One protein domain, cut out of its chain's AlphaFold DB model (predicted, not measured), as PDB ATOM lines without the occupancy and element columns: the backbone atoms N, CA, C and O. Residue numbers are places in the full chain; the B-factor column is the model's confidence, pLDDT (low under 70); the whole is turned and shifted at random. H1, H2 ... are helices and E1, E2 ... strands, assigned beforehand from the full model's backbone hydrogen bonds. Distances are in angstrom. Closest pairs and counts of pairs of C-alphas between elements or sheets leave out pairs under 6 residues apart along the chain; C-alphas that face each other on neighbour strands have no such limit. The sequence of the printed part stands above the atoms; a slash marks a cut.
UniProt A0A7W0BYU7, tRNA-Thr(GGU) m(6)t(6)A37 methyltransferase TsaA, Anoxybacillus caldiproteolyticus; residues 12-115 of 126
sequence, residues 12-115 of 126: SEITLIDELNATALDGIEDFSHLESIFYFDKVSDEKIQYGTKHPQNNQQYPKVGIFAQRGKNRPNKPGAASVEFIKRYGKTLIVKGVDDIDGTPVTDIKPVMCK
ATOM      1  N   SER A  12     244.668 252.402 237.897       94.69
ATOM      2  CA  SER A  12     244.979 251.243 237.067       94.69
ATOM      3  C   SER A  12     245.998 250.345 237.754       94.69
ATOM      4  O   SER A  12     246.745 250.775 238.640       94.69
ATOM      5  N   GLU A  13     246.047 249.095 237.308       96.94
ATOM      6  CA  GLU A  13     247.023 248.110 237.754       96.94
ATOM      7  C   GLU A  13     248.025 247.827 236.637       96.94
ATOM      8  O   GLU A  13     247.640 247.575 235.498       96.94
ATOM      9  N   ILE A  14     249.315 247.833 236.970       97.56
ATOM     10  CA  ILE A  14     250.372 247.344 236.084       97.56
ATOM     11  C   ILE A  14     250.999 246.128 236.753       97.56
ATOM     12  O   ILE A  14     251.662 246.255 237.782       97.56
ATOM     13  N   THR A  15     250.782 244.950 236.176       98.19
ATOM     14  CA  THR A  15     251.289 243.682 236.710       98.19
ATOM     15  C   THR A  15     252.402 243.151 235.823       98.19
ATOM     16  O   THR A  15     252.214 242.994 234.617       98.19
ATOM     17  N   LEU A  16     253.563 242.871 236.418       98.44
ATOM     18  CA  LEU A  16     254.651 242.218 235.696       98.44
ATOM     19  C   LEU A  16     254.238 240.813 235.253       98.44
ATOM     20  O   LEU A  16     253.621 240.073 236.019       98.44
ATOM     21  N   ILE A  17     254.659 240.436 234.047       97.88
ATOM     22  CA  ILE A  17     254.512 239.073 233.530       97.88
ATOM     23  C   ILE A  17     255.221 238.049 234.431       97.88
ATOM     24  O   ILE A  17     256.120 238.377 235.220       97.88
ATOM     25  N   ASP A  18     254.821 236.787 234.314       97.19
ATOM     26  CA  ASP A  18     255.267 235.722 235.213       97.19
ATOM     27  C   ASP A  18     256.785 235.501 235.178       97.19
ATOM     28  O   ASP A  18     257.391 235.207 236.214       97.19
ATOM     29  N   GLU A  19     257.414 235.743 234.032       97.62
ATOM     30  CA  GLU A  19     258.848 235.592 233.797       97.62
ATOM     31  C   GLU A  19     259.697 236.621 234.554       97.62
ATOM     32  O   GLU A  19     260.863 236.358 234.861       97.62
ATOM     33  N   LEU A  20     259.139 237.792 234.880       97.44
ATOM     34  CA  LEU A  20     259.855 238.836 235.609       97.44
ATOM     35  C   LEU A  20     259.706 238.636 237.116       97.44
ATOM     36  O   LEU A  20     258.600 238.482 237.630       97.44
ATOM     37  N   ASN A  21     260.815 238.662 237.853       97.81
ATOM     38  CA  ASN A  21     260.777 238.549 239.310       97.81
ATOM     39  C   ASN A  21     260.190 239.823 239.946       97.81
ATOM     40  O   ASN A  21     260.448 240.927 239.471       97.81
ATOM     41  N   ALA A  22     259.456 239.681 241.055       97.88
ATOM     42  CA  ALA A  22     258.958 240.817 241.828       97.88
ATOM     43  C   ALA A  22     260.081 241.773 242.261       97.88
ATOM     44  O   ALA A  22     259.831 242.973 242.331       97.88
ATOM     45  N   THR A  23     261.301 241.274 242.489       98.19
ATOM     46  CA  THR A  23     262.469 242.093 242.857       98.19
ATOM     47  C   THR A  23     262.869 243.114 241.789       98.19
ATOM     48  O   THR A  23     263.564 244.077 242.094       98.19
ATOM     49  N   ALA A  24     262.389 242.973 240.547       98.25
ATOM     50  CA  ALA A  24     262.567 243.987 239.503       98.25
ATOM     51  C   ALA A  24     261.910 245.339 239.854       98.25
ATOM     52  O   ALA A  24     262.217 246.347 239.225       98.25
ATOM     53  N   LEU A  25     261.018 245.358 240.848       98.50
ATOM     54  CA  LEU A  25     260.349 246.552 241.363       98.50
ATOM     55  C   LEU A  25     260.940 247.048 242.693       98.50
ATOM     56  O   LEU A  25     260.373 247.950 243.298       98.50
ATOM     57  N   ASP A  26     262.027 246.465 243.202       98.44
ATOM     58  CA  ASP A  26     262.576 246.871 244.500       98.44
ATOM     59  C   ASP A  26     263.064 248.328 244.485       98.44
ATOM     60  O   ASP A  26     263.811 248.744 243.598       98.44
ATOM     61  N   GLY A  27     262.623 249.107 245.478       98.38
ATOM     62  CA  GLY A  27     262.905 250.541 245.592       98.38
ATOM     63  C   GLY A  27     261.969 251.430 244.767       98.38
ATOM     64  O   GLY A  27     262.136 252.648 244.764       98.38
ATOM     65  N   ILE A  28     260.974 250.865 244.072       98.44
ATOM     66  CA  ILE A  28     260.010 251.664 243.306       98.44
ATOM     67  C   ILE A  28     259.134 252.540 244.211       98.44
ATOM     68  O   ILE A  28     258.689 253.605 243.794       98.44
ATOM     69  N   GLU A  29     258.926 252.111 245.458       98.31
ATOM     70  CA  GLU A  29     258.111 252.797 246.459       98.31
ATOM     71  C   GLU A  29     258.721 254.123 246.943       98.31
ATOM     72  O   GLU A  29     258.005 254.950 247.507       98.31
ATOM     73  N   ASP A  30     260.015 254.354 246.691       98.38
ATOM     74  CA  ASP A  30     260.699 255.614 247.010       98.38
ATOM     75  C   ASP A  30     260.349 256.745 246.018       98.38
ATOM     76  O   ASP A  30     260.722 257.905 246.222       98.38
ATOM     77  N   PHE A  31     259.632 256.431 244.932       98.31
ATOM     78  CA  PHE A  31     259.237 257.381 243.896       98.31
ATOM     79  C   PHE A  31     257.741 257.689 243.953       98.31
ATOM     80  O   PHE A  31     256.904 256.803 244.087       98.31
ATOM     81  N   SER A  32     257.385 258.963 243.781       98.06
ATOM     82  CA  SER A  32     255.979 259.394 243.725       98.06
ATOM     83  C   SER A  32     255.345 259.232 242.343       98.06
ATOM     84  O   SER A  32     254.125 259.171 242.231       98.06
ATOM     85  N   HIS A  33     256.158 259.206 241.285       98.06
ATOM     86  CA  HIS A  33     255.688 259.149 239.905       98.06
ATOM     87  C   HIS A  33     256.574 258.241 239.062       98.06
ATOM     88  O   HIS A  33     257.795 258.181 239.244       98.06
ATOM     89  N   LEU A  34     255.947 257.594 238.087       98.00
ATOM     90  CA  LEU A  34     256.586 256.708 237.127       98.00
ATOM     91  C   LEU A  34     256.239 257.165 235.705       98.00
ATOM     92  O   LEU A  34     255.146 257.658 235.449       98.00
ATOM     93  N   GLU A  35     257.157 256.997 234.765       97.06
ATOM     94  CA  GLU A  35     256.855 256.981 233.340       97.06
ATOM     95  C   GLU A  35     256.501 255.546 232.955       97.06
ATOM     96  O   GLU A  35     257.341 254.651 233.051       97.06
ATOM     97  N   SER A  36     255.257 255.332 232.535       97.00
ATOM     98  CA  SER A  36     254.805 254.085 231.921       97.00
ATOM     99  C   SER A  36     254.950 254.203 230.409       97.00
ATOM    100  O   SER A  36     254.375 255.114 229.805       97.00
ATOM    101  N   ILE A  37     255.718 253.299 229.803       97.69
ATOM    102  CA  ILE A  37     255.815 253.148 228.353       97.69
ATOM    103  C   ILE A  37     255.036 251.902 227.971       97.69
ATOM    104  O   ILE A  37     255.276 250.815 228.492       97.69
ATOM    105  N   PHE A  38     254.109 252.061 227.042       96.69
ATOM    106  CA  PHE A  38     253.201 251.003 226.628       96.69
ATOM    107  C   PHE A  38     253.095 250.939 225.111       96.69
ATOM    108  O   PHE A  38     253.562 251.827 224.398       96.69
ATOM    109  N   TYR A  39     252.512 249.866 224.596       97.19
ATOM    110  CA  TYR A  39     252.390 249.630 223.164       97.19
ATOM    111  C   TYR A  39     250.922 249.583 222.754       97.19
ATOM    112  O   TYR A  39     250.157 248.786 223.286       97.19
ATOM    113  N   PHE A  40     250.525 250.406 221.777       95.94
ATOM    114  CA  PHE A  40     249.165 250.387 221.232       95.94
ATOM    115  C   PHE A  40     248.952 249.169 220.315       95.94
ATOM    116  O   PHE A  40     248.832 249.294 219.093       95.94
ATOM    117  N   ASP A  41     248.887 247.985 220.915       95.75
ATOM    118  CA  ASP A  41     248.729 246.680 220.270       95.75
ATOM    119  C   ASP A  41     247.476 246.592 219.383       95.75
ATOM    120  O   ASP A  41     247.509 245.980 218.316       95.75
ATOM    121  N   LYS A  42     246.393 247.288 219.757       95.38
ATOM    122  CA  LYS A  42     245.128 247.307 218.994       95.38
ATOM    123  C   LYS A  42     245.121 248.288 217.811       95.38
ATOM    124  O   LYS A  42     244.112 248.409 217.109       95.38
ATOM    125  N   VAL A  43     246.210 249.023 217.562       94.75
ATOM    126  CA  VAL A  43     246.344 249.874 216.368       94.75
ATOM    127  C   VAL A  43     246.836 249.025 215.196       94.75
ATOM    128  O   VAL A  43     247.981 248.577 215.175       94.75
ATOM    129  N   SER A  44     245.980 248.839 214.187       96.00
ATOM    130  CA  SER A  44     246.349 248.134 212.955       96.00
ATOM    131  C   SER A  44     247.381 248.913 212.130       96.00
ATOM    132  O   SER A  44     247.391 250.146 212.130       96.00
ATOM    133  N   ASP A  45     248.227 248.193 211.387       95.38
ATOM    134  CA  ASP A  45     249.268 248.792 210.534       95.38
ATOM    135  C   ASP A  45     248.686 249.706 209.447       95.38
ATOM    136  O   ASP A  45     249.250 250.748 209.125       95.38
ATOM    137  N   GLU A  46     247.492 249.384 208.955       96.56
ATOM    138  CA  GLU A  46     246.755 250.196 207.980       96.56
ATOM    139  C   GLU A  46     246.388 251.592 208.505       96.56
ATOM    140  O   GLU A  46     246.205 252.531 207.732       96.56
ATOM    141  N   LYS A  47     246.271 251.753 209.830       94.25
ATOM    142  CA  LYS A  47     245.941 253.043 210.449       94.25
ATOM    143  C   LYS A  47     247.162 253.938 210.620       94.25
ATOM    144  O   LYS A  47     246.973 255.122 210.926       94.25
ATOM    145  N   ILE A  48     248.378 253.413 210.446       96.19
ATOM    146  CA  ILE A  48     249.619 254.154 210.672       96.19
ATOM    147  C   ILE A  48     249.697 255.381 209.773       96.19
ATOM    148  O   ILE A  48     249.446 255.335 208.573       96.19
ATOM    149  N   GLN A  49     250.049 256.505 210.390       94.75
ATOM    150  CA  GLN A  49     250.219 257.782 209.718       94.75
ATOM    151  C   GLN A  49     251.701 258.146 209.676       94.75
ATOM    152  O   GLN A  49     252.379 258.149 210.701       94.75
ATOM    153  N   TYR A  50     252.179 258.508 208.487       95.12
ATOM    154  CA  TYR A  50     253.560 258.951 208.259       95.12
ATOM    155  C   TYR A  50     253.671 260.467 208.029       95.12
ATOM    156  O   TYR A  50     254.759 261.028 208.098       95.12
ATOM    157  N   GLY A  51     252.544 261.134 207.756       95.88
ATOM    158  CA  GLY A  51     252.481 262.546 207.383       95.88
ATOM    159  C   GLY A  51     251.856 263.440 208.453       95.88
ATOM    160  O   GLY A  51     252.084 263.280 209.655       95.88
ATOM    161  N   THR A  52     251.071 264.416 208.001       96.00
ATOM    162  CA  THR A  52     250.372 265.367 208.869       96.00
ATOM    163  C   THR A  52     248.921 264.954 209.107       96.00
ATOM    164  O   THR A  52     248.252 264.426 208.220       96.00
ATOM    165  N   LYS A  53     248.405 265.224 210.309       94.19
ATOM    166  CA  LYS A  53     246.981 265.070 210.647       94.19
ATOM    167  C   LYS A  53     246.552 266.109 211.676       94.19
ATOM    168  O   LYS A  53     247.395 266.706 212.341       94.19
ATOM    169  N   HIS A  54     245.242 266.284 211.809       92.75
ATOM    170  CA  HIS A  54     244.646 267.056 212.894       92.75
ATOM    171  C   HIS A  54     244.834 266.301 214.227       92.75
ATOM    172  O   HIS A  54     244.424 265.132 214.309       92.75
ATOM    173  N   PRO A  55     245.468 266.905 215.255       91.19
ATOM    174  CA  PRO A  55     245.555 266.317 216.592       91.19
ATOM    175  C   PRO A  55     244.171 265.928 217.117       91.19
ATOM    176  O   PRO A  55     243.203 266.641 216.874       91.19
ATOM    177  N   GLN A  56     244.068 264.764 217.771       86.44
ATOM    178  CA  GLN A  56     242.797 264.199 218.271       86.44
ATOM    179  C   GLN A  56     241.675 264.100 217.209       86.44
ATOM    180  O   GLN A  56     240.507 263.953 217.535       86.44
ATOM    181  N   ASN A  57     242.017 264.176 215.916       88.25
ATOM    182  CA  ASN A  57     241.065 264.320 214.807       88.25
ATOM    183  C   ASN A  57     240.172 265.582 214.900       88.25
ATOM    184  O   ASN A  57     239.172 265.672 214.190       88.25
ATOM    185  N   ASN A  58     240.549 266.574 215.714       88.75
ATOM    186  CA  ASN A  58     239.823 267.830 215.852       88.75
ATOM    187  C   ASN A  58     240.163 268.779 214.690       88.75
ATOM    188  O   ASN A  58     241.274 269.306 214.600       88.75
ATOM    189  N   GLN A  59     239.189 269.020 213.808       92.88
ATOM    190  CA  GLN A  59     239.356 269.858 212.614       92.88
ATOM    191  C   GLN A  59     239.666 271.333 212.921       92.88
ATOM    192  O   GLN A  59     240.142 272.037 212.033       92.88
ATOM    193  N   GLN A  60     239.438 271.798 214.154       92.88
ATOM    194  CA  GLN A  60     239.784 273.156 214.583       92.88
ATOM    195  C   GLN A  60     241.292 273.333 214.809       92.88
ATOM    196  O   GLN A  60     241.803 274.447 214.703       92.88
ATOM    197  N   TYR A  61     242.025 272.252 215.091       90.50
ATOM    198  CA  TYR A  61     243.476 272.306 215.249       90.50
ATOM    199  C   TYR A  61     244.183 272.267 213.892       90.50
ATOM    200  O   TYR A  61     243.732 271.560 212.991       90.50
ATOM    201  N   PRO A  62     245.316 272.965 213.708       93.31
ATOM    202  CA  PRO A  62     246.076 272.876 212.469       93.31
ATOM    203  C   PRO A  62     246.616 271.457 212.251       93.31
ATOM    204  O   PRO A  62     246.926 270.726 213.197       93.31
ATOM    205  N   LYS A  63     246.782 271.064 210.983       95.12
ATOM    206  CA  LYS A  63     247.510 269.833 210.658       95.12
ATOM    207  C   LYS A  63     248.967 269.983 211.080       95.12
ATOM    208  O   LYS A  63     249.648 270.909 210.650       95.12
ATOM    209  N   VAL A  64     249.458 269.019 211.848       95.69
ATOM    210  CA  VAL A  64     250.865 268.927 212.256       95.69
ATOM    211  C   VAL A  64     251.400 267.534 211.955       95.69
ATOM    212  O   VAL A  64     250.628 266.581 211.815       95.69
ATOM    213  N   GLY A  65     252.722 267.405 211.817       96.31
ATOM    214  CA  GLY A  65     253.370 266.111 211.585       96.31
ATOM    215  C   GLY A  65     253.038 265.105 212.689       96.31
ATOM    216  O   GLY A  65     252.801 265.492 213.835       96.31
ATOM    217  N   ILE A  66     253.024 263.809 212.370       95.44
ATOM    218  CA  ILE A  66     252.700 262.760 213.349       95.44
ATOM    219  C   ILE A  66     253.609 262.807 214.587       95.44
ATOM    220  O   ILE A  66     253.151 262.561 215.698       95.44
ATOM    221  N   PHE A  67     254.871 263.217 214.431       95.38
ATOM    222  CA  PHE A  67     255.807 263.351 215.549       95.38
ATOM    223  C   PHE A  67     255.652 264.641 216.366       95.38
ATOM    224  O   PHE A  67     256.133 264.688 217.490       95.38
ATOM    225  N   ALA A  68     254.925 265.639 215.856       95.25
ATOM    226  CA  ALA A  68     254.608 266.889 216.555       95.25
ATOM    227  C   ALA A  68     253.279 266.821 217.341       95.25
ATOM    228  O   ALA A  68     252.710 267.842 217.709       95.25
ATOM    229  N   GLN A  69     252.758 265.615 217.569       92.38
ATOM    230  CA  GLN A  69     251.544 265.336 218.339       92.38
ATOM    231  C   GLN A  69     251.704 264.015 219.104       92.38
ATOM    232  O   GLN A  69     252.665 263.280 218.870       92.38
ATOM    233  N   ARG A  70     250.743 263.678 219.973       91.44
ATOM    234  CA  ARG A  70     250.753 262.455 220.805       91.44
ATOM    235  C   ARG A  70     249.789 261.350 220.337       91.44
ATOM    236  O   ARG A  70     249.504 260.429 221.085       91.44
ATOM    237  N   GLY A  71     249.271 261.419 219.108       90.94
ATOM    238  CA  GLY A  71     248.306 260.427 218.614       90.94
ATOM    239  C   GLY A  71     248.887 259.010 218.486       90.94
ATOM    240  O   GLY A  71     250.052 258.867 218.125       90.94
ATOM    241  N   LYS A  72     248.050 257.983 218.703       93.12
ATOM    242  CA  LYS A  72     248.415 256.547 218.725       93.12
ATOM    243  C   LYS A  72     248.855 255.920 217.393       93.12
ATOM    244  O   LYS A  72     249.619 254.961 217.377       93.12
ATOM    245  N   ASN A  73     248.423 256.471 216.257       94.69
ATOM    246  CA  ASN A  73     248.671 255.909 214.919       94.69
ATOM    247  C   ASN A  73     250.080 256.242 214.374       94.69
ATOM    248  O   ASN A  73     250.207 256.899 213.340       94.69
ATOM    249  N   ARG A  74     251.135 255.830 215.086       95.06
ATOM    250  CA  ARG A  74     252.551 256.136 214.785       95.06
ATOM    251  C   ARG A  74     253.291 254.888 214.302       95.06
ATOM    252  O   ARG A  74     252.934 253.813 214.766       95.06
ATOM    253  N   PRO A  75     254.387 255.011 213.529       95.44
ATOM    254  CA  PRO A  75     255.129 253.857 213.005       95.44
ATOM    255  C   PRO A  75     255.469 252.772 214.039       95.44
ATOM    256  O   PRO A  75     255.227 251.601 213.783       95.44
ATOM    257  N   ASN A  76     255.943 253.165 215.227       96.38
ATOM    258  CA  ASN A  76     256.341 252.215 216.277       96.38
ATOM    259  C   ASN A  76     255.272 252.007 217.362       96.38
ATOM    260  O   ASN A  76     255.485 251.216 218.271       96.38
ATOM    261  N   LYS A  77     254.175 252.778 217.322       96.12
ATOM    262  CA  LYS A  77     253.046 252.708 218.265       96.12
ATOM    263  C   LYS A  77     253.368 252.747 219.785       96.12
ATOM    264  O   LYS A  77     252.548 252.217 220.538       96.12
ATOM    265  N   PRO A  78     254.460 253.366 220.295       96.50
ATOM    266  CA  PRO A  78     254.589 253.520 221.736       96.50
ATOM    267  C   PRO A  78     253.628 254.609 222.230       96.50
ATOM    268  O   PRO A  78     253.499 255.675 221.612       96.50
ATOM    269  N   GLY A  79     252.989 254.340 223.356       95.38
ATOM    270  CA  GLY A  79     252.395 255.327 224.239       95.38
ATOM    271  C   GLY A  79     253.316 255.596 225.425       95.38
ATOM    272  O   GLY A  79     254.205 254.803 225.738       95.38
ATOM    273  N   ALA A  80     253.139 256.758 226.042       95.19
ATOM    274  CA  ALA A  80     253.871 257.134 227.239       95.19
ATOM    275  C   ALA A  80     252.987 258.015 228.120       95.19
ATOM    276  O   ALA A  80     252.429 259.006 227.628       95.19
ATOM    277  N   ALA A  81     252.912 257.682 229.404       94.06
ATOM    278  CA  ALA A  81     252.175 258.435 230.410       94.06
ATOM    279  C   ALA A  81     253.030 258.610 231.669       94.06
ATOM    280  O   ALA A  81     253.678 257.668 232.123       94.06
ATOM    281  N   SER A  82     253.018 259.814 232.238       95.00
ATOM    282  CA  SER A  82     253.499 260.036 233.601       95.00
ATOM    283  C   SER A  82     252.353 259.723 234.552       95.00
ATOM    284  O   SER A  82     251.302 260.353 234.467       95.00
ATOM    285  N   VAL A  83     252.557 258.749 235.430       96.25
ATOM    286  CA  VAL A  83     251.539 258.231 236.344       96.25
ATOM    287  C   VAL A  83     251.961 258.464 237.786       96.25
ATOM    288  O   VAL A  83     253.147 258.401 238.114       96.25
ATOM    289  N   GLU A  84     250.993 258.733 238.652       97.62
ATOM    290  CA  GLU A  84     251.200 258.785 240.098       97.62
ATOM    291  C   GLU A  84     251.313 257.349 240.625       97.62
ATOM    292  O   GLU A  84     250.448 256.514 240.353       97.62
ATOM    293  N   PHE A  85     252.382 257.048 241.362       98.19
ATOM    294  CA  PHE A  85     252.511 255.783 242.076       98.19
ATOM    295  C   PHE A  85     251.681 255.836 243.359       98.19
ATOM    296  O   PHE A  85     251.832 256.752 244.164       98.19
ATOM    297  N   ILE A  86     250.822 254.836 243.564       97.94
ATOM    298  CA  ILE A  86     249.981 254.742 244.763       97.94
ATOM    299  C   ILE A  86     250.515 253.668 245.706       97.94
ATOM    300  O   ILE A  86     250.685 253.914 246.901       97.94
ATOM    301  N   LYS A  87     250.710 252.445 245.200       98.06
ATOM    302  CA  LYS A  87     251.097 251.297 246.028       98.06
ATOM    303  C   LYS A  87     251.644 250.145 245.192       98.06
ATOM    304  O   LYS A  87     251.301 250.010 244.026       98.06
ATOM    305  N   ARG A  88     252.428 249.260 245.811       98.25
ATOM    306  CA  ARG A  88     252.863 247.978 245.240       98.25
ATOM    307  C   ARG A  88     252.307 246.792 246.032       98.25
ATOM    308  O   ARG A  88     252.219 246.838 247.259       98.25
ATOM    309  N   TYR A  89     251.983 245.716 245.319       97.62
ATOM    310  CA  TYR A  89     251.637 244.396 245.841       97.62
ATOM    311  C   TYR A  89     252.414 243.325 245.069       97.62
ATOM    312  O   TYR A  89     252.000 242.894 243.996       97.62
ATOM    313  N   GLY A  90     253.565 242.893 245.592       97.56
ATOM    314  CA  GLY A  90     254.405 241.901 244.914       97.56
ATOM    315  C   GLY A  90     254.848 242.377 243.524       97.56
ATOM    316  O   GLY A  90     255.704 243.255 243.423       97.56
ATOM    317  N   LYS A  91     254.267 241.792 242.467       98.25
ATOM    318  CA  LYS A  91     254.522 242.120 241.050       98.25
ATOM    319  C   LYS A  91     253.595 243.194 240.466       98.25
ATOM    320  O   LYS A  91     253.761 243.559 239.305       98.25
ATOM    321  N   THR A  92     252.624 243.669 241.237       98.31
ATOM    322  CA  THR A  92     251.594 244.600 240.767       98.31
ATOM    323  C   THR A  92     251.810 245.986 241.351       98.31
ATOM    324  O   THR A  92     252.008 246.142 242.557       98.31
ATOM    325  N   LEU A  93     251.742 246.999 240.498       98.38
ATOM    326  CA  LEU A  93     251.726 248.409 240.862       98.38
ATOM    327  C   LEU A  93     250.307 248.947 240.714       98.38
ATOM    328  O   LEU A  93     249.671 248.739 239.686       98.38
ATOM    329  N   ILE A  94     249.844 249.677 241.720       98.06
ATOM    330  CA  ILE A  94     248.659 250.522 241.647       98.06
ATOM    331  C   ILE A  94     249.134 251.925 241.310       98.06
ATOM    332  O   ILE A  94     249.946 252.506 242.040       98.06
ATOM    333  N   VAL A  95     248.629 252.459 240.208       97.38
ATOM    334  CA  VAL A  95     249.014 253.766 239.678       97.38
ATOM    335  C   VAL A  95     247.781 254.564 239.283       97.38
ATOM    336  O   VAL A  95     246.692 254.011 239.140       97.38
ATOM    337  N   LYS A  96     247.942 255.871 239.088       95.75
ATOM    338  CA  LYS A  96     246.867 256.752 238.635       95.75
ATOM    339  C   LYS A  96     247.302 257.637 237.477       95.75
ATOM    340  O   LYS A  96     248.428 258.131 237.456       95.75
ATOM    341  N   GLY A  97     246.382 257.857 236.540       89.50
ATOM    342  CA  GLY A  97     246.606 258.703 235.366       89.50
ATOM    343  C   GLY A  97     247.161 257.960 234.153       89.50
ATOM    344  O   GLY A  97     247.782 258.580 233.292       89.50
ATOM    345  N   VAL A  98     246.967 256.639 234.087       81.31
ATOM    346  CA  VAL A  98     247.262 255.858 232.878       81.31
ATOM    347  C   VAL A  98     246.259 256.238 231.785       81.31
ATOM    348  O   VAL A  98     245.062 256.301 232.047       81.31
ATOM    349  N   ASP A  99     246.759 256.475 230.574       78.69
ATOM    350  CA  ASP A  99     245.994 256.872 229.381       78.69
ATOM    351  C   ASP A  99     245.989 255.727 228.350       78.69
ATOM    352  O   ASP A  99     246.463 255.854 227.215       78.69
ATOM    353  N   ASP A 100     245.551 254.551 228.797       82.12
ATOM    354  CA  ASP A 100     245.421 253.350 227.979       82.12
ATOM    355  C   ASP A 100     244.189 252.518 228.367       82.12
ATOM    356  O   ASP A 100     243.421 252.855 229.267       82.12
ATOM    357  N   ILE A 101     243.947 251.459 227.599       88.94
ATOM    358  CA  ILE A 101     242.801 250.567 227.790       88.94
ATOM    359  C   ILE A 101     243.232 249.270 228.469       88.94
ATOM    360  O   ILE A 101     244.374 248.836 228.331       88.94
ATOM    361  N   ASP A 102     242.283 248.580 229.094       93.06
ATOM    362  CA  ASP A 102     242.542 247.273 229.699       93.06
ATOM    363  C   ASP A 102     243.199 246.272 228.722       93.06
ATOM    364  O   ASP A 102     242.860 246.185 227.524       93.06
ATOM    365  N   GLY A 103     244.179 245.542 229.260       94.88
ATOM    366  CA  GLY A 103     245.047 244.612 228.542       94.88
ATOM    367  C   GLY A 103     246.144 245.252 227.683       94.88
ATOM    368  O   GLY A 103     246.821 244.524 226.961       94.88
ATOM    369  N   THR A 104     246.331 246.578 227.727       96.56
ATOM    370  CA  THR A 104     247.424 247.244 226.997       96.56
ATOM    371  C   THR A 104     248.791 246.757 227.505       96.56
ATOM    372  O   THR A 104     249.061 246.841 228.704       96.56
ATOM    373  N   PRO A 105     249.690 246.269 226.626       97.56
ATOM    374  CA  PRO A 105     251.019 245.848 227.053       97.56
ATOM    375  C   PRO A 105     251.880 247.038 227.490       97.56
ATOM    376  O   PRO A 105     252.216 247.905 226.678       97.56
ATOM    377  N   VAL A 106     252.301 247.037 228.754       97.62
ATOM    378  CA  VAL A 106     253.360 247.920 229.259       97.62
ATOM    379  C   VAL A 106     254.708 247.303 228.903       97.62
ATOM    380  O   VAL A 106     254.988 246.154 229.239       97.62
ATOM    381  N   THR A 107     255.538 248.056 228.189       97.69
ATOM    382  CA  THR A 107     256.846 247.599 227.706       97.69
ATOM    383  C   THR A 107     257.996 248.069 228.589       97.69
ATOM    384  O   THR A 107     259.055 247.446 228.567       97.69
ATOM    385  N   ASP A 108     257.811 249.147 229.357       98.19
ATOM    386  CA  ASP A 108     258.838 249.698 230.243       98.19
ATOM    387  C   ASP A 108     258.218 250.578 231.341       98.19
ATOM    388  O   ASP A 108     257.162 251.185 231.148       98.19
ATOM    389  N   ILE A 109     258.900 250.678 232.483       97.75
ATOM    390  CA  ILE A 109     258.530 251.550 233.603       97.75
ATOM    391  C   ILE A 109     259.797 252.224 234.117       97.75
ATOM    392  O   ILE A 109     260.800 251.560 234.384       97.75
ATOM    393  N   LYS A 110     259.762 253.548 234.279       98.00
ATOM    394  CA  LYS A 110     260.903 254.320 234.790       98.00
ATOM    395  C   LYS A 110     260.481 255.276 235.893       98.00
ATOM    396  O   LYS A 110     259.412 255.860 235.792       98.00
ATOM    397  N   PRO A 111     261.303 255.505 236.926       97.88
ATOM    398  CA  PRO A 111     261.016 256.556 237.889       97.88
ATOM    399  C   PRO A 111     261.133 257.937 237.239       97.88
ATOM    400  O   PRO A 111     262.115 258.228 236.552       97.88
ATOM    401  N   VAL A 112     260.171 258.820 237.510       97.69
ATOM    402  CA  VAL A 112     260.311 260.240 237.168       97.69
ATOM    403  C   VAL A 112     261.333 260.855 238.119       97.69
ATOM    404  O   VAL A 112     261.173 260.822 239.339       97.69
ATOM    405  N   MET A 113     262.394 261.449 237.574       96.00
ATOM    406  CA  MET A 113     263.435 262.095 238.374       96.00
ATOM    407  C   MET A 113     263.672 263.520 237.885       96.00
ATOM    408  O   MET A 113     263.924 263.739 236.704       96.00
ATOM    409  N   CYS A 114     263.696 264.485 238.812       93.94
ATOM    410  CA  CYS A 114     263.905 265.904 238.489       93.94
ATOM    411  C   CYS A 114     265.167 266.150 237.646       93.94
ATOM    412  O   CYS A 114     265.157 266.989 236.754       93.94
ATOM    413  N   LYS A 115     266.237 265.377 237.876       93.50
ATOM    414  CA  LYS A 115     267.500 265.458 237.118       93.50
ATOM    415  C   LYS A 115     267.378 265.129 235.622       93.50
ATOM    416  O   LYS A 115     268.302 265.430 234.876       93.50
TER     417      LYS A 115
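AT A GLANCE: This is residues 12 to 115 of the 126 residues of the protein "tRNA-Thr(GGU) m(6)t(6)A37 methyltransferase TsaA" of Anoxybacillus caldiproteolyticus (UniProt A0A7W0BYU7). Little regular structure is here: a strongly twisted sheet of five strands rolls toward an open barrel, with the loop of residues 40 to 77 at one end. Mostly strand, E1, H1, E2, E3, E4 and E5 follow in that order and hold 38 of 104 printed residues; the antiparallel sheet runs E1 E4 E3 E2 E5. It is only just loose, close to compact: radius of gyration of the C-alphas 15.9 A, spans 44 by 30 by 21 A.

IN THESE COORDINATES: Find C-alpha 12 at (244.979, 251.243, 237.067), where E1, 12 to 15, begins; H1, 22 to 25, and E2, 33 to 39, follow. E3, 78 to 89, is 25.9 A long and bends by 91 degrees at 86; then E4, 92 to 96, and E5, 106 to 111, ending at (261.016, 256.556, 237.889).

HOW THE PARTS SIT: N 14 of E1 and O 93 of E4 are 2.9 A apart. Hairpins E3 and E4, with N 94 and O 87 at 2.7 A, and E2 and E3, with N 36 and O 81 at 2.8 A, form a meander, each strand antiparallel to the one before. E5 is the antiparallel neighbour of E2, with N 35 and O 110 at 2.7 A; E2, E3, E4 and E5 form a Greek key, a meander of three strands and a fourth that is the antiparallel neighbour of the first. H1, its one O i to N i+3 pair within range, only grazes the sheet.

THE WHOLE: The C-alphas of Thr 23 and Gln 60 are farthest apart, 47.7 A. The E2 to E3 link is long; the printed part has no cut, and no printed residue is under 70.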